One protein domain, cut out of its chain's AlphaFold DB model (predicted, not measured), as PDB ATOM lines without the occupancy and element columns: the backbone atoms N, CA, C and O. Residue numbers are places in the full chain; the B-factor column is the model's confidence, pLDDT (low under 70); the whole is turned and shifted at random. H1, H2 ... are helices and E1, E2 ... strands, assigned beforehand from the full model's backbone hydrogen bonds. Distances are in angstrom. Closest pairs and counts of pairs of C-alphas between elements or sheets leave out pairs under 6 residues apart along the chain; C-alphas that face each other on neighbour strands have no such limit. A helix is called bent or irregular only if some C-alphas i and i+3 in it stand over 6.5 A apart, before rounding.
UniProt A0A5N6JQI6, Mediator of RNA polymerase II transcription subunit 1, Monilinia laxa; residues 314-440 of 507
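This is residues 314 to 440 of the 507 residues of the protein "Mediator of RNA polymerase II transcription subunit 1" of Monilinia laxa (UniProt A0A5N6JQI6). A small body, the sharply bent strand pair E1 and E4 with H1 packed mainly on E4 and the long H4 mainly on E1, is joined to a long arm, the hairpin E2 and E3, whose strands the end of H4 reaches. Residues 355 to 361, mostly H3, stick out. The printed part has 127 residues in the order E1 H1 H2 H3 E2 E3 E4 H4, class mixed, with two antiparallel two-stranded sheets. It is loose, radius of gyration of the C-alphas 18.4 A, and flat, spanning 57 by 41 by 21 A.

E1, residues 314 to 324, begins at C-alpha 314 (315.139, 369.754, 391.864) and bends by 98 degrees at residue 319. H1 is 325 to 335, H2 347 to 351, H3 356 to 361. E2, 368 to 379, is 33.9 A long, and E3, 385 to 396, 34.1 A. E4, 401 to 410, bends by 75 degrees at 406. H4, 413 to 437, 35.6 A long, ends at C-alpha 437 (337.166, 379.909, 370.440); it has a kink of 37 degrees near 420 and is irregular, C-alphas 418 and 421 being 7.0 A apart.

E1 and E4 are antiparallel, with N 317 and O 406 within hydrogen-bond range at 2.8 A. The closest C-alphas of E1 and H4, Val 321 and Ala 427, are 5.8 A apart; those of H1 and E4, Tyr 325 and Gly 402, 4.5 A; those of H2 and E4, Phe 347 and Gly 402, 3.9 A. H1 and H4 only just touch, with 3 pairs of C-alphas within 8 A, the closest Thr 335 and Gln 415 at 6.3 A; H4 does so with residues 415 to 419 alone. In the hairpin E2 and E3, N 370 and O 394 are 2.8 A apart, and C-alphas Thr 372 of E2 and Phe 437 of H4, the closest, 5.4 A. In H1 and H2 every O i to N i+4 pair is within hydrogen-bond range; H4 has 19 of 21, H3 0 of 2 with 1 of 3 O i to N i+3 pairs.

The C-alphas of Pro 338 and Asp 382, the two farthest apart, are 59.1 A apart. The printed part has no cut; the link H1 to H2 is long. Residues 355 to 366 and 439 to 440 have pLDDT under 70.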
ATOM      1  N   VAL A 314     314.231 368.772 392.468       86.69
ATOM      2  CA  VAL A 314     315.139 369.754 391.864       86.69
ATOM      3  C   VAL A 314     316.148 369.017 390.997       86.69
ATOM      4  O   VAL A 314     316.932 368.208 391.493       86.69
ATOM      5  N   ALA A 315     316.137 369.304 389.698       88.56
ATOM      6  CA  ALA A 315     317.188 368.888 388.782       88.56
ATOM      7  C   ALA A 315     318.367 369.858 388.918       88.56
ATOM      8  O   ALA A 315     318.177 371.066 388.791       88.56
ATOM      9  N   LYS A 316     319.574 369.339 389.166       90.94
ATOM     10  CA  LYS A 316     320.822 370.118 389.184       90.94
ATOM     11  C   LYS A 316     321.667 369.747 387.967       90.94
ATOM     12  O   LYS A 316     321.795 368.566 387.648       90.94
ATOM     13  N   PHE A 317     322.237 370.746 387.304       89.06
ATOM     14  CA  PHE A 317     322.997 370.592 386.067       89.06
ATOM     15  C   PHE A 317     324.480 370.873 386.319       89.06
ATOM     16  O   PHE A 317     324.877 372.017 386.532       89.06
ATOM     17  N   ASP A 318     325.295 369.818 386.277       87.06
ATOM     18  CA  ASP A 318     326.754 369.903 386.342       87.06
ATOM     19  C   ASP A 318     327.357 369.349 385.032       87.06
ATOM     20  O   ASP A 318     327.202 368.156 384.752       87.06
ATOM     21  N   PRO A 319     327.998 370.182 384.185       87.44
ATOM     22  CA  PRO A 319     328.193 371.625 384.344       87.44
ATOM     23  C   PRO A 319     326.913 372.446 384.063       87.44
ATOM     24  O   PRO A 319     326.059 372.005 383.287       87.44
ATOM     25  N   PRO A 320     326.813 373.684 384.591       89.88
ATOM     26  CA  PRO A 320     325.722 374.605 384.278       89.88
ATOM     27  C   PRO A 320     325.529 374.871 382.783       89.88
ATOM     28  O   PRO A 320     326.491 375.132 382.050       89.88
ATOM     29  N   VAL A 321     324.271 374.893 382.337       91.56
ATOM     30  CA  VAL A 321     323.913 375.111 380.926       91.56
ATOM     31  C   VAL A 321     323.601 376.588 380.691       91.56
ATOM     32  O   VAL A 321     322.783 377.179 381.391       91.56
ATOM     33  N   ILE A 322     324.238 377.201 379.693       92.00
ATOM     34  CA  ILE A 322     323.964 378.590 379.294       92.00
ATOM     35  C   ILE A 322     322.959 378.573 378.140       92.00
ATOM     36  O   ILE A 322     323.229 377.965 377.104       92.00
ATOM     37  N   VAL A 323     321.820 379.250 378.302       91.44
ATOM     38  CA  VAL A 323     320.752 379.337 377.288       91.44
ATOM     39  C   VAL A 323     320.337 380.796 377.038       91.44
ATOM     40  O   VAL A 323     320.569 381.649 377.898       91.44
ATOM     41  N   PRO A 324     319.701 381.123 375.897       91.75
ATOM     42  CA  PRO A 324     319.082 382.429 375.679       91.75
ATOM     43  C   PRO A 324     317.969 382.712 376.695       91.75
ATOM     44  O   PRO A 324     317.232 381.808 377.090       91.75
ATOM     45  N   TYR A 325     317.784 383.976 377.071       89.50
ATOM     46  CA  TYR A 325     316.830 384.395 378.105       89.50
ATOM     47  C   TYR A 325     315.386 383.938 377.821       89.50
ATOM     48  O   TYR A 325     314.694 383.458 378.717       89.50
ATOM     49  N   ALA A 326     314.944 384.005 376.558       88.69
ATOM     50  CA  ALA A 326     313.619 383.531 376.150       88.69
ATOM     51  C   ALA A 326     313.426 382.017 376.379       88.69
ATOM     52  O   ALA A 326     312.343 381.591 376.776       88.69
ATOM     53  N   ILE A 327     314.480 381.221 376.178       89.38
ATOM     54  CA  ILE A 327     314.478 379.770 376.410       89.38
ATOM     55  C   ILE A 327     314.484 379.468 377.911       89.38
ATOM     56  O   ILE A 327     313.725 378.613 378.361       89.38
ATOM     57  N   ALA A 328     315.272 380.203 378.705       88.94
ATOM     58  CA  ALA A 328     315.238 380.080 380.161       88.94
ATOM     59  C   ALA A 328     313.822 380.348 380.698       88.94
ATOM     60  O   ALA A 328     313.257 379.514 381.398       88.94
ATOM     61  N   MET A 329     313.200 381.453 380.284       87.88
ATOM     62  CA  MET A 329     311.827 381.787 380.665       87.88
ATOM     63  C   MET A 329     310.817 380.698 380.252       87.88
ATOM     64  O   MET A 329     309.915 380.387 381.022       87.88
ATOM     65  N   GLN A 330     310.976 380.061 379.084       88.31
ATOM     66  CA  GLN A 330     310.142 378.916 378.683       88.31
ATOM     67  C   GLN A 330     310.323 377.692 379.597       88.31
ATOM     68  O   GLN A 330     309.325 377.067 379.952       88.31
ATOM     69  N   ILE A 331     311.557 377.371 380.004       87.38
ATOM     70  CA  ILE A 331     311.865 376.230 380.887       87.38
ATOM     71  C   ILE A 331     311.298 376.442 382.298       87.38
ATOM     72  O   ILE A 331     310.696 375.529 382.852       87.38
ATOM     73  N   TYR A 332     311.434 377.642 382.873       88.38
ATOM     74  CA  TYR A 332     310.863 377.937 384.195       88.38
ATOM     75  C   TYR A 332     309.326 378.022 384.152       88.38
ATOM     76  O   TYR A 332     308.653 377.545 385.063       88.38
ATOM     77  N   ASN A 333     308.745 378.542 383.062       86.38
ATOM     78  CA  ASN A 333     307.291 378.548 382.878       86.38
ATOM     79  C   ASN A 333     306.708 377.131 382.721       86.38
ATOM     80  O   ASN A 333     305.624 376.869 383.239       86.38
ATOM     81  N   SER A 334     307.394 376.208 382.031       81.88
ATOM     82  CA  SER A 334     306.902 374.831 381.848       81.88
ATOM     83  C   SER A 334     306.964 373.994 383.130       81.88
ATOM     84  O   SER A 334     306.152 373.081 383.306       81.88
ATOM     85  N   THR A 335     307.873 374.329 384.050       82.81
ATOM     86  CA  THR A 335     307.963 373.723 385.385       82.81
ATOM     87  C   THR A 335     307.183 374.452 386.475       82.81
ATOM     88  O   THR A 335     307.052 373.908 387.568       82.81
ATOM     89  N   GLN A 336     306.646 375.645 386.192       80.69
ATOM     90  CA  GLN A 336     306.050 376.561 387.181       80.69
ATOM     91  C   GLN A 336     307.046 377.004 388.276       80.69
ATOM     92  O   GLN A 336     306.649 377.418 389.365       80.69
ATOM     93  N   ALA A 337     308.346 376.932 387.982       82.00
ATOM     94  CA  ALA A 337     309.407 377.377 388.875       82.00
ATOM     95  C   ALA A 337     309.473 378.919 388.926       82.00
ATOM     96  O   ALA A 337     309.269 379.576 387.902       82.00
ATOM     97  N   PRO A 338     309.804 379.528 390.082       80.19
ATOM     98  CA  PRO A 338     309.981 380.973 390.168       80.19
ATOM     99  C   PRO A 338     311.171 381.414 389.305       80.19
ATOM    100  O   PRO A 338     312.304 380.989 389.529       80.19
ATOM    101  N   PHE A 339     310.914 382.279 388.323       81.62
ATOM    102  CA  PHE A 339     311.960 382.896 387.512       81.62
ATOM    103  C   PHE A 339     312.418 384.207 388.159       81.62
ATOM    104  O   PHE A 339     311.606 385.097 388.416       81.62
ATOM    105  N   ASP A 340     313.718 384.345 388.411       80.94
ATOM    106  CA  ASP A 340     314.299 385.601 388.879       80.94
ATOM    107  C   ASP A 340     314.547 386.556 387.700       80.94
ATOM    108  O   ASP A 340     315.386 386.304 386.838       80.94
ATOM    109  N   PHE A 341     313.838 387.683 387.687       80.06
ATOM    110  CA  PHE A 341     313.947 388.715 386.654       80.06
ATOM    111  C   PHE A 341     315.081 389.729 386.900       80.06
ATOM    112  O   PHE A 341     315.253 390.639 386.091       80.06
ATOM    113  N   THR A 342     315.825 389.630 388.011       79.06
ATOM    114  CA  THR A 342     316.845 390.629 388.384       79.06
ATOM    115  C   THR A 342     318.218 390.360 387.769       79.06
ATOM    116  O   THR A 342     318.903 391.308 387.382       79.06
ATOM    117  N   GLU A 343     318.617 389.096 387.607       76.06
ATOM    118  CA  GLU A 343     319.861 388.734 386.921       76.06
ATOM    119  C   GLU A 343     319.699 388.832 385.390       76.06
ATOM    120  O   GLU A 343     319.340 387.874 384.696       76.06
ATOM    121  N   ILE A 344     320.001 390.017 384.856       75.06
ATOM    122  CA  ILE A 344     320.106 390.289 383.419       75.06
ATOM    123  C   ILE A 344     321.579 390.164 383.011       75.06
ATOM    124  O   ILE A 344     322.405 390.995 383.377       75.06
ATOM    125  N   THR A 345     321.913 389.134 382.233       82.75
ATOM    126  CA  THR A 345     323.265 388.912 381.692       82.75
ATOM    127  C   THR A 345     323.216 388.685 380.182       82.75
ATOM    128  O   THR A 345     322.199 388.250 379.636       82.75
ATOM    129  N   THR A 346     324.299 389.000 379.466       86.69
ATOM    130  CA  THR A 346     324.377 388.741 378.021       86.69
ATOM    131  C   THR A 346     324.891 387.326 377.750       86.69
ATOM    132  O   THR A 346     325.783 386.818 378.436       86.69
ATOM    133  N   PHE A 347     324.323 386.659 376.745       87.31
ATOM    134  CA  PHE A 347     324.660 385.279 376.391       87.31
ATOM    135  C   PHE A 347     326.135 385.150 375.986       87.31
ATOM    136  O   PHE A 347     326.825 384.215 376.388       87.31
ATOM    137  N   ASP A 348     326.648 386.129 375.242       85.00
ATOM    138  CA  ASP A 348     328.050 386.213 374.843       85.00
ATOM    139  C   ASP A 348     328.988 386.485 376.033       85.00
ATOM    140  O   ASP A 348     330.101 385.964 376.054       85.00
ATOM    141  N   GLY A 349     328.556 387.260 377.034       81.25
ATOM    142  CA  GLY A 349     329.321 387.525 378.254       81.25
ATOM    143  C   GLY A 349     329.446 386.284 379.143       81.25
ATOM    144  O   GLY A 349     330.525 386.006 379.664       81.25
ATOM    145  N   LEU A 350     328.375 385.487 379.244       84.94
ATOM    146  CA  LEU A 350     328.379 384.192 379.939       84.94
ATOM    147  C   LEU A 350     329.244 383.137 379.229       84.94
ATOM    148  O   LEU A 350     329.885 382.316 379.890       84.94
ATOM    149  N   MET A 351     329.231 383.135 377.894       84.06
ATOM    150  CA  MET A 351     329.938 382.160 377.054       84.06
ATOM    151  C   MET A 351     331.417 382.493 376.847       84.06
ATOM    152  O   MET A 351     332.245 381.591 376.757       84.06
ATOM    153  N   PHE A 352     331.743 383.781 376.768       84.75
ATOM    154  CA  PHE A 352     333.082 384.302 376.521       84.75
ATOM    155  C   PHE A 352     333.347 385.488 377.461       84.75
ATOM    156  O   PHE A 352     333.169 386.642 377.045       84.75
ATOM    157  N   PRO A 353     333.764 385.220 378.715       80.25
ATOM    158  CA  PRO A 353     334.012 386.253 379.714       80.25
ATOM    159  C   PRO A 353     334.979 387.323 379.201       80.25
ATOM    160  O   PRO A 353     336.027 387.006 378.635       80.25
ATOM    161  N   LEU A 354     334.624 388.593 379.395       71.19
ATOM    162  CA  LEU A 354     335.470 389.722 379.012       71.19
ATOM    163  C   LEU A 354     336.746 389.726 379.858       71.19
ATOM    164  O   LEU A 354     336.689 389.571 381.081       71.19
ATOM    165  N   SER A 355     337.904 389.964 379.236       69.62
ATOM    166  CA  SER A 355     339.096 390.291 380.021       69.62
ATOM    167  C   SER A 355     338.910 391.657 380.708       69.62
ATOM    168  O   SER A 355     338.210 392.523 380.172       69.62
ATOM    169  N   PRO A 356     339.551 391.910 381.866       63.50
ATOM    170  CA  PRO A 356     339.406 393.187 382.575       63.50
ATOM    171  C   PRO A 356     339.850 394.400 381.741       63.50
ATOM    172  O   PRO A 356     339.385 395.509 381.979       63.50
ATOM    173  N   GLU A 357     340.702 394.209 380.730       61.78
ATOM    174  CA  GLU A 357     341.050 395.274 379.786       61.78
ATOM    175  C   GLU A 357     339.984 395.512 378.700       61.78
ATOM    176  O   GLU A 357     339.874 396.613 378.169       61.78
ATOM    177  N   GLU A 358     339.226 394.486 378.303       65.31
ATOM    178  CA  GLU A 358     338.142 394.603 377.315       65.31
ATOM    179  C   GLU A 358     336.865 395.163 377.940       65.31
ATOM    180  O   GLU A 358     336.195 395.971 377.298       65.31
ATOM    181  N   ALA A 359     336.583 394.820 379.202       63.16
ATOM    182  CA  ALA A 359     335.468 395.369 379.980       63.16
ATOM    183  C   ALA A 359     335.550 396.898 380.165       63.16
ATOM    184  O   ALA A 359     334.528 397.564 380.264       63.16
ATOM    185  N   VAL A 360     336.759 397.474 380.165       62.81
ATOM    186  CA  VAL A 360     336.976 398.935 380.211       62.81
ATOM    187  C   VAL A 360     336.905 399.582 378.818       62.81
ATOM    188  O   VAL A 360     336.650 400.779 378.701       62.81
ATOM    189  N   ARG A 361     337.143 398.812 377.747       60.28
ATOM    190  CA  ARG A 361     337.182 399.311 376.357       60.28
ATOM    191  C   ARG A 361     335.848 399.198 375.616       60.28
ATOM    192  O   ARG A 361     335.690 399.863 374.596       60.28
ATOM    193  N   THR A 362     334.925 398.367 376.093       58.06
ATOM    194  CA  THR A 362     333.705 397.989 375.368       58.06
ATOM    195  C   THR A 362     332.482 398.370 376.196       58.06
ATOM    196  O   THR A 362     332.254 397.789 377.252       58.06
ATOM    197  N   SER A 363     331.683 399.328 375.719       57.06
ATOM    198  CA  SER A 363     330.342 399.560 376.267       57.06
ATOM    199  C   SER A 363     329.462 398.334 376.014       57.06
ATOM    200  O   SER A 363     329.560 397.717 374.953       57.06
ATOM    201  N   GLU A 364     328.558 398.028 376.946       56.84
ATOM    202  CA  GLU A 364     327.723 396.806 376.997       56.84
ATOM    203  C   GLU A 364     326.819 396.564 375.765       56.84
ATOM    204  O   GLU A 364     326.162 395.533 375.665       56.84
ATOM    205  N   THR A 365     326.778 397.501 374.816       57.16
ATOM    206  CA  THR A 365     325.916 397.503 373.626       57.16
ATOM    207  C   THR A 365     326.667 397.379 372.295       57.16
ATOM    208  O   THR A 365     326.043 397.467 371.236       57.16
ATOM    209  N   GLN A 366     327.993 397.200 372.304       64.88
ATOM    210  CA  GLN A 366     328.803 397.172 371.081       64.88
ATOM    211  C   GLN A 366     329.003 395.752 370.522       64.88
ATOM    212  O   GLN A 366     329.213 394.795 371.263       64.88
ATOM    213  N   SER A 367     328.998 395.622 369.190       70.19
ATOM    214  CA  SER A 367     329.342 394.373 368.504       70.19
ATOM    215  C   SER A 367     330.788 393.953 368.789       70.19
ATOM    216  O   SER A 367     331.712 394.772 368.774       70.19
ATOM    217  N   ARG A 368     331.002 392.657 369.042       76.19
ATOM    218  CA  ARG A 368     332.302 392.109 369.470       76.19
ATOM    219  C   ARG A 368     332.860 391.111 368.463       76.19
ATOM    220  O   ARG A 368     332.128 390.338 367.849       76.19
ATOM    221  N   THR A 369     334.185 391.108 368.316       81.62
ATOM    222  CA  THR A 369     334.908 390.160 367.455       81.62
ATOM    223  C   THR A 369     335.880 389.344 368.295       81.62
ATOM    224  O   THR A 369     336.838 389.892 368.834       81.62
ATOM    225  N   ILE A 370     335.663 388.035 368.383       81.88
ATOM    226  CA  ILE A 370     336.545 387.098 369.085       81.88
ATOM    227  C   ILE A 370     337.467 386.451 368.051       81.88
ATOM    228  O   ILE A 370     337.001 385.890 367.059       81.88
ATOM    229  N   ASN A 371     338.780 386.535 368.269       82.44
ATOM    230  CA  ASN A 371     339.796 385.998 367.367       82.44
ATOM    231  C   ASN A 371     340.658 384.958 368.085       82.44
ATOM    232  O   ASN A 371     341.392 385.291 369.014       82.44
ATOM    233  N   THR A 372     340.638 383.723 367.592       83.25
ATOM    234  CA  THR A 372     341.340 382.585 368.197       83.25
ATOM    235  C   THR A 372     342.304 381.971 367.190       83.25
ATOM    236  O   THR A 372     341.980 381.801 366.013       83.25
ATOM    237  N   LYS A 373     343.511 381.620 367.641       83.12
ATOM    238  CA  LYS A 373     344.514 380.917 366.829       83.12
ATOM    239  C   LYS A 373     344.881 379.607 367.511       83.12
ATOM    240  O   LYS A 373     345.268 379.621 368.676       83.12
ATOM    241  N   ARG A 374     344.778 378.483 366.799       81.94
ATOM    242  CA  ARG A 374     345.068 377.149 367.343       81.94
ATOM    243  C   ARG A 374     345.919 376.343 366.373       81.94
ATOM    244  O   ARG A 374     345.611 376.260 365.189       81.94
ATOM    245  N   ASN A 375     346.979 375.721 366.880       83.50
ATOM    246  CA  ASN A 375     347.808 374.811 366.096       83.50
ATOM    247  C   ASN A 375     347.207 373.404 366.160       83.50
ATOM    248  O   ASN A 375     347.193 372.791 367.226       83.50
ATOM    249  N   ILE A 376     346.713 372.898 365.030       84.62
ATOM    250  CA  ILE A 376     346.017 371.608 364.934       84.62
ATOM    251  C   ILE A 376     346.919 370.593 364.207       84.62
ATOM    252  O   ILE A 376     347.513 370.940 363.180       84.62
ATOM    253  N   PRO A 377     347.055 369.350 364.712       85.62
ATOM    254  CA  PRO A 377     347.725 368.281 363.986       85.62
ATOM    255  C   PRO A 377     346.852 367.776 362.831       85.62
ATOM    256  O   PRO A 377     345.699 367.400 363.021       85.62
ATOM    257  N   ILE A 378     347.428 367.727 361.635       87.06
ATOM    258  CA  ILE A 378     346.832 367.168 360.424       87.06
ATOM    259  C   ILE A 378     347.722 366.033 359.931       87.06
ATOM    260  O   ILE A 378     348.933 366.202 359.763       87.06
ATOM    261  N   TRP A 379     347.109 364.882 359.681       85.25
ATOM    262  CA  TRP A 379     347.765 363.723 359.093       85.25
ATOM    263  C   TRP A 379     347.590 363.753 357.575       85.25
ATOM    264  O   TRP A 379     346.474 363.869 357.072       85.25
ATOM    265  N   ASN A 380     348.699 363.650 356.847       83.00
ATOM    266  CA  ASN A 380     348.669 363.473 355.397       83.00
ATOM    267  C   ASN A 380     348.297 362.023 355.036       83.00
ATOM    268  O   ASN A 380     348.357 361.129 355.882       83.00
ATOM    269  N   ARG A 381     347.980 361.773 353.756       80.00
ATOM    270  CA  ARG A 381     347.662 360.432 353.223       80.00
ATOM    271  C   ARG A 381     348.765 359.396 353.495       80.00
ATOM    272  O   ARG A 381     348.465 358.219 353.647       80.00
ATOM    273  N   ASP A 382     350.006 359.856 353.645       82.56
ATOM    274  CA  ASP A 382     351.199 359.054 353.956       82.56
ATOM    275  C   ASP A 382     351.406 358.828 355.473       82.56
ATOM    276  O   ASP A 382     352.496 358.478 355.919       82.56
ATOM    277  N   GLY A 383     350.403 359.126 356.308       78.50
ATOM    278  CA  GLY A 383     350.446 358.971 357.770       78.50
ATOM    279  C   GLY A 383     351.271 360.024 358.526       78.50
ATOM    280  O   GLY A 383     351.264 360.048 359.757       78.50
ATOM    281  N   ARG A 384     351.968 360.928 357.826       82.38
ATOM    282  CA  ARG A 384     352.835 361.943 358.446       82.38
ATOM    283  C   ARG A 384     352.021 363.040 359.143       82.38
ATOM    284  O   ARG A 384     351.217 363.718 358.503       82.38
ATOM    285  N   LYS A 385     352.278 363.251 360.439       85.56
ATOM    286  CA  LYS A 385     351.703 364.333 361.257       85.56
ATOM    287  C   LYS A 385     352.372 365.672 360.922       85.56
ATOM    288  O   LYS A 385     353.594 365.788 360.978       85.56
ATOM    289  N   THR A 386     351.574 366.687 360.609       87.56
ATOM    290  CA  THR A 386     352.001 368.075 360.368       87.56
ATOM    291  C   THR A 386     351.169 369.019 361.233       87.56
ATOM    292  O   THR A 386     349.991 368.761 361.447       87.56
ATOM    293  N   MET A 387     351.747 370.099 361.758       86.75
ATOM    294  CA  MET A 387     350.982 371.108 362.503       86.75
ATOM    295  C   MET A 387     350.588 372.244 361.557       86.75
ATOM    296  O   MET A 387     351.456 372.770 360.860       86.75
ATOM    297  N   LYS A 388     349.314 372.653 361.549       85.62
ATOM    298  CA  LYS A 388     348.860 373.870 360.854       85.62
ATOM    299  C   LYS A 388     348.252 374.864 361.839       85.62
ATOM    300  O   LYS A 388     347.533 374.463 362.752       85.62
ATOM    301  N   GLU A 389     348.526 376.151 361.640       88.00
ATOM    302  CA  GLU A 389     347.850 377.233 362.361       88.00
ATOM    303  C   GLU A 389     346.459 377.441 361.746       88.00
ATOM    304  O   GLU A 389     346.335 377.837 360.588       88.00
ATOM    305  N   HIS A 390     345.414 377.178 362.524       84.81
ATOM    306  CA  HIS A 390     344.042 377.554 362.207       84.81
ATOM    307  C   HIS A 390     343.721 378.882 362.892       84.81
ATOM    308  O   HIS A 390     344.081 379.091 364.054       84.81
ATOM    309  N   ARG A 391     343.042 379.779 362.174       87.12
ATOM    310  CA  ARG A 391     342.581 381.072 362.687       87.12
ATOM    311  C   ARG A 391     341.064 381.110 362.577       87.12
ATOM    312  O   ARG A 391     340.541 381.065 361.468       87.12
ATOM    313  N   ASN A 392     340.393 381.181 363.718       87.00
ATOM    314  CA  ASN A 392     338.943 381.240 363.814       87.00
ATOM    315  C   ASN A 392     338.549 382.648 364.272       87.00
ATOM    316  O   ASN A 392     339.097 383.154 365.252       87.00
ATOM    317  N   THR A 393     337.581 383.254 363.593       86.81
ATOM    318  CA  THR A 393     337.024 384.562 363.953       86.81
ATOM    319  C   THR A 393     335.520 384.412 364.136       86.81
ATOM    320  O   THR A 393     334.840 383.948 363.223       86.81
ATOM    321  N   LEU A 394     335.009 384.795 365.305       86.62
ATOM    322  CA  LEU A 394     333.581 384.892 365.594       86.62
ATOM    323  C   LEU A 394     333.205 386.369 365.682       86.62
ATOM    324  O   LEU A 394     333.735 387.094 366.523       86.62
ATOM    325  N   PHE A 395     332.294 386.804 364.818       86.44
ATOM    326  CA  PHE A 395     331.710 388.138 364.864       86.44
ATOM    327  C   PHE A 395     330.312 388.051 365.476       86.44
ATOM    328  O   PHE A 395     329.470 387.298 364.991       86.44
ATOM    329  N   ILE A 396     330.085 388.807 366.546       84.56
ATOM    330  CA  ILE A 396     328.804 388.903 367.246       84.56
ATOM    331  C   ILE A 396     328.247 390.291 366.929       84.56
ATOM    332  O   ILE A 396     328.670 391.296 367.500       84.56
ATOM    333  N   GLU A 397     327.348 390.330 365.946       79.56
ATOM    334  CA  GLU A 397     326.743 391.558 365.415       79.56
ATOM    335  C   GLU A 397     325.739 392.182 366.394       79.56
ATOM    336  O   GLU A 397     325.665 393.402 366.514       79.56
ATOM    337  N   LYS A 398     324.975 391.334 367.091       81.69
ATOM    338  CA  LYS A 398     323.893 391.711 368.004       81.69
ATOM    339  C   LYS A 398     324.107 391.027 369.346       81.69
ATOM    340  O   LYS A 398     324.521 389.869 369.383       81.69
ATOM    341  N   ILE A 399     323.820 391.748 370.425       78.19
ATOM    342  CA  ILE A 399     323.771 391.177 371.770       78.19
ATOM    343  C   ILE A 399     322.430 390.465 371.972       78.19
ATOM    344  O   ILE A 399     321.378 391.014 371.649       78.19
ATOM    345  N   ASP A 400     322.485 389.262 372.534       84.94
ATOM    346  CA  ASP A 400     321.323 388.525 373.028       84.94
ATOM    347  C   ASP A 400     321.491 388.310 374.532       84.94
ATOM    348  O   ASP A 400     322.593 388.032 375.015       84.94
ATOM    349  N   TYR A 401     320.401 388.414 375.289       88.25
ATOM    350  CA  TYR A 401     320.413 388.108 376.718       88.25
ATOM    351  C   TYR A 401     320.424 386.596 376.945       88.25
ATOM    352  O   TYR A 401     319.760 385.838 376.233       88.25
ATOM    353  N   GLY A 402     321.165 386.156 377.956       89.06
ATOM    354  CA  GLY A 402     321.296 384.757 378.340       89.06
ATOM    355  C   GLY A 402     321.029 384.556 379.823       89.06
ATOM    356  O   GLY A 402     321.004 385.505 380.600       89.06
ATOM    357  N   ARG A 403     320.835 383.301 380.220       90.06
ATOM    358  CA  ARG A 403     320.816 382.891 381.624       90.06
ATOM    359  C   ARG A 403     321.607 381.603 381.781       90.06
ATOM    360  O   ARG A 403     321.614 380.746 380.893       90.06
ATOM    361  N   ARG A 404     322.277 381.473 382.922       91.12
ATOM    362  CA  ARG A 404     322.881 380.223 383.366       91.12
ATOM    363  C   ARG A 404     321.838 379.424 384.145       91.12
ATOM    364  O   ARG A 404     321.288 379.925 385.117       91.12
ATOM    365  N   ILE A 405     321.588 378.192 383.721       90.81
ATOM    366  CA  ILE A 405     320.724 377.243 384.417       90.81
ATOM    367  C   ILE A 405     321.623 376.285 385.203       90.81
ATOM    368  O   ILE A 405     322.321 375.456 384.616       90.81
ATOM    369  N   GLU A 406     321.621 376.435 386.528       90.62
ATOM    370  CA  GLU A 406     322.330 375.551 387.470       90.62
ATOM    371  C   GLU A 406     321.368 374.542 388.108       90.62
ATOM    372  O   GLU A 406     321.695 373.363 388.242       90.62
ATOM    373  N   GLU A 407     320.150 374.977 388.439       90.44
ATOM    374  CA  GLU A 407     319.100 374.120 388.981       90.44
ATOM    375  C   GLU A 407     317.697 374.556 388.538       90.44
ATOM    376  O   GLU A 407     317.438 375.740 388.321       90.44
ATOM    377  N   VAL A 408     316.795 373.582 388.383       89.56
ATOM    378  CA  VAL A 408     315.381 373.786 388.035       89.56
ATOM    379  C   VAL A 408     314.521 372.850 388.882       89.56
ATOM    380  O   VAL A 408     314.691 371.629 388.845       89.56
ATOM    381  N   SER A 409     313.575 373.412 389.634       88.56
ATOM    382  CA  SER A 409     312.528 372.640 390.310       88.56
ATOM    383  C   SER A 409     311.508 372.109 389.304       88.56
ATOM    384  O   SER A 409     311.161 372.826 388.367       88.56
ATOM    385  N   PHE A 410     310.993 370.896 389.501       87.38
ATOM    386  CA  PHE A 410     309.943 370.305 388.667       87.38
ATOM    387  C   PHE A 410     308.951 369.484 389.504       87.38
ATOM    388  O   PHE A 410     309.280 369.017 390.594       87.38
ATOM    389  N   SER A 411     307.741 369.298 388.980       81.44
ATOM    390  CA  SER A 411     306.642 368.590 389.655       81.44
ATOM    391  C   SER A 411     306.348 367.221 389.038       81.44
ATOM    392  O   SER A 411     305.829 366.345 389.721       81.44
ATOM    393  N   HIS A 412     306.673 367.021 387.756       79.19
ATOM    394  CA  HIS A 412     306.422 365.770 387.037       79.19
ATOM    395  C   HIS A 412     307.629 365.374 386.169       79.19
ATOM    396  O   HIS A 412     308.150 366.240 385.459       79.19
ATOM    397  N   PRO A 413     308.067 364.096 386.135       79.50
ATOM    398  CA  PRO A 413     309.245 363.686 385.362       79.50
ATOM    399  C   PRO A 413     309.156 364.016 383.864       79.50
ATOM    400  O   PRO A 413     310.161 364.376 383.252       79.50
ATOM    401  N   ARG A 414     307.946 364.010 383.284       78.00
ATOM    402  CA  ARG A 414     307.709 364.474 381.904       78.00
ATOM    403  C   ARG A 414     308.213 365.899 381.635       78.00
ATOM    404  O   ARG A 414     308.751 366.140 380.562       78.00
ATOM    405  N   GLN A 415     308.129 366.825 382.598       82.25
ATOM    406  CA  GLN A 415     308.655 368.192 382.433       82.25
ATOM    407  C   GLN A 415     310.180 368.195 382.235       82.25
ATOM    408  O   GLN A 415     310.699 368.977 381.439       82.25
ATOM    409  N   LEU A 416     310.895 367.293 382.920       82.31
ATOM    410  CA  LEU A 416     312.336 367.105 382.745       82.31
ATOM    411  C   LEU A 416     312.649 366.531 381.353       82.31
ATOM    412  O   LEU A 416     313.555 367.014 380.676       82.31
ATOM    413  N   VAL A 417     311.874 365.546 380.894       80.88
ATOM    414  CA  VAL A 417     312.033 364.967 379.548       80.88
ATOM    415  C   VAL A 417     311.763 366.008 378.454       80.88
ATOM    416  O   VAL A 417     312.555 366.107 377.522       80.88
ATOM    417  N   GLU A 418     310.738 366.853 378.606       80.00
ATOM    418  CA  GLU A 418     310.418 367.932 377.657       80.00
ATOM    419  C   GLU A 418     311.536 368.995 377.541       80.00
ATOM    420  O   GLU A 418     311.764 369.522 376.451       80.00
ATOM    421  N   MET A 419     312.282 369.300 378.615       83.56
ATOM    422  CA  MET A 419     313.391 370.275 378.561       83.56
ATOM    423  C   MET A 419     314.734 369.687 378.083       83.56
ATOM    424  O   MET A 419     315.589 370.430 377.588       83.56
ATOM    425  N   LEU A 420     314.946 368.370 378.210       85.38
ATOM    426  CA  LEU A 420     316.232 367.722 377.915       85.38
ATOM    427  C   LEU A 420     316.758 367.949 376.481       85.38
ATOM    428  O   LEU A 420     317.953 368.226 376.359       85.38
ATOM    429  N   PRO A 421     315.954 367.869 375.397       85.00
ATOM    430  CA  PRO A 421     316.435 368.139 374.038       85.00
ATOM    431  C   PRO A 421     317.015 369.549 373.890       85.00
ATOM    432  O   PRO A 421     318.104 369.723 373.339       85.00
ATOM    433  N   CYS A 422     316.337 370.547 374.462       85.00
ATOM    434  CA  CYS A 422     316.763 371.941 374.426       85.00
ATOM    435  C   CYS A 422     318.061 372.155 375.223       85.00
ATOM    436  O   CYS A 422     319.034 372.710 374.706       85.00
ATOM    437  N   LEU A 423     318.129 371.629 376.451       89.06
ATOM    438  CA  LEU A 423     319.338 371.695 377.280       89.06
ATOM    439  C   LEU A 423     320.534 371.004 376.607       89.06
ATOM    440  O   LEU A 423     321.633 371.559 376.596       89.06
ATOM    441  N   ARG A 424     320.330 369.838 375.975       88.94
ATOM    442  CA  ARG A 424     321.364 369.134 375.192       88.94
ATOM    443  C   ARG A 424     321.849 369.964 374.003       88.94
ATOM    444  O   ARG A 424     323.055 370.025 373.773       88.94
ATOM    445  N   GLN A 425     320.946 370.624 373.274       90.62
ATOM    446  CA  GLN A 425     321.299 371.486 372.143       90.62
ATOM    447  C   GLN A 425     322.222 372.635 372.577       90.62
ATOM    448  O   GLN A 425     323.261 372.860 371.951       90.62
ATOM    449  N   PHE A 426     321.898 373.325 373.675       89.56
ATOM    450  CA  PHE A 426     322.716 374.429 374.189       89.56
ATOM    451  C   PHE A 426     323.999 373.962 374.903       89.56
ATOM    452  O   PHE A 426     325.043 374.608 374.770       89.56
ATOM    453  N   ALA A 427     323.991 372.803 375.566       90.69
ATOM    454  CA  ALA A 427     325.203 372.162 376.089       90.69
ATOM    455  C   ALA A 427     326.173 371.745 374.963       90.69
ATOM    456  O   ALA A 427     327.389 371.932 375.071       90.69
ATOM    457  N   PHE A 428     325.655 371.241 373.838       91.50
ATOM    458  CA  PHE A 428     326.463 370.938 372.658       91.50
ATOM    459  C   PHE A 428     326.998 372.212 371.993       91.50
ATOM    460  O   PHE A 428     328.202 372.311 371.758       91.50
ATOM    461  N   LEU A 429     326.140 373.211 371.750       90.12
ATOM    462  CA  LEU A 429     326.534 374.502 371.180       90.12
ATOM    463  C   LEU A 429     327.644 375.166 372.006       90.12
ATOM    464  O   LEU A 429     328.653 375.598 371.448       90.12
ATOM    465  N   SER A 430     327.494 375.200 373.331       87.56
ATOM    466  CA  SER A 430     328.516 375.751 374.222       87.56
ATOM    467  C   SER A 430     329.803 374.933 374.206       87.56
ATOM    468  O   SER A 430     330.878 375.514 374.080       87.56
ATOM    469  N   THR A 431     329.730 373.601 374.196       88.69
ATOM    470  CA  THR A 431     330.913 372.737 374.032       88.69
ATOM    471  C   THR A 431     331.654 373.000 372.716       88.69
ATOM    472  O   THR A 431     332.887 373.034 372.704       88.69
ATOM    473  N   VAL A 432     330.930 373.198 371.608       89.94
ATOM    474  CA  VAL A 432     331.515 373.529 370.299       89.94
ATOM    475  C   VAL A 432     332.197 374.892 370.353       89.94
ATOM    476  O   VAL A 432     333.387 374.972 370.060       89.94
ATOM    477  N   LEU A 433     331.476 375.934 370.777       87.44
ATOM    478  CA  LEU A 433     331.969 377.313 370.843       87.44
ATOM    479  C   LEU A 433     333.188 377.463 371.761       87.44
ATOM    480  O   LEU A 433     334.162 378.117 371.389       87.44
ATOM    481  N   ARG A 434     333.191 376.788 372.915       85.06
ATOM    482  CA  ARG A 434     334.361 376.717 373.795       85.06
ATOM    483  C   ARG A 434     335.546 376.056 373.093       85.06
ATOM    484  O   ARG A 434     336.611 376.650 372.981       85.06
ATOM    485  N   LYS A 435     335.368 374.863 372.513       84.81
ATOM    486  CA  LYS A 435     336.462 374.144 371.830       84.81
ATOM    487  C   LYS A 435     337.013 374.869 370.594       84.81
ATOM    488  O   LYS A 435     338.168 374.624 370.235       84.81
ATOM    489  N   THR A 436     336.232 375.726 369.935       84.00
ATOM    490  CA  THR A 436     336.666 376.475 368.744       84.00
ATOM    491  C   THR A 436     337.234 377.863 369.043       84.00
ATOM    492  O   THR A 436     338.077 378.312 368.258       84.00
ATOM    493  N   PHE A 437     336.816 378.514 370.139       82.31
ATOM    494  CA  PHE A 437     337.166 379.909 370.440       82.31
ATOM    495  C   PHE A 437     337.797 380.174 371.822       82.31
ATOM    496  O   PHE A 437     338.526 381.161 371.932       82.31
ATOM    497  N   GLU A 438     337.619 379.332 372.849       71.88
ATOM    498  CA  GLU A 438     338.382 379.480 374.102       71.88
ATOM    499  C   GLU A 438     339.864 379.119 373.886       71.88
ATOM    500  O   GLU A 438     340.222 378.201 373.139       71.88
ATOM    501  N   VAL A 439     340.745 379.859 374.560       61.06
ATOM    502  CA  VAL A 439     342.188 379.609 374.579       61.06
ATOM    503  C   VAL A 439     342.519 378.770 375.809       61.06
ATOM    504  O   VAL A 439     342.184 379.156 376.925       61.06
ATOM    505  N   ASP A 440     343.225 377.650 375.626       55.50
ATOM    506  CA  ASP A 440     343.760 376.870 376.747       55.50
ATOM    507  C   ASP A 440     344.728 377.750 377.573       55.50
ATOM    508  O   ASP A 440     345.879 377.967 377.177       55.50
TER     509      ASP A 440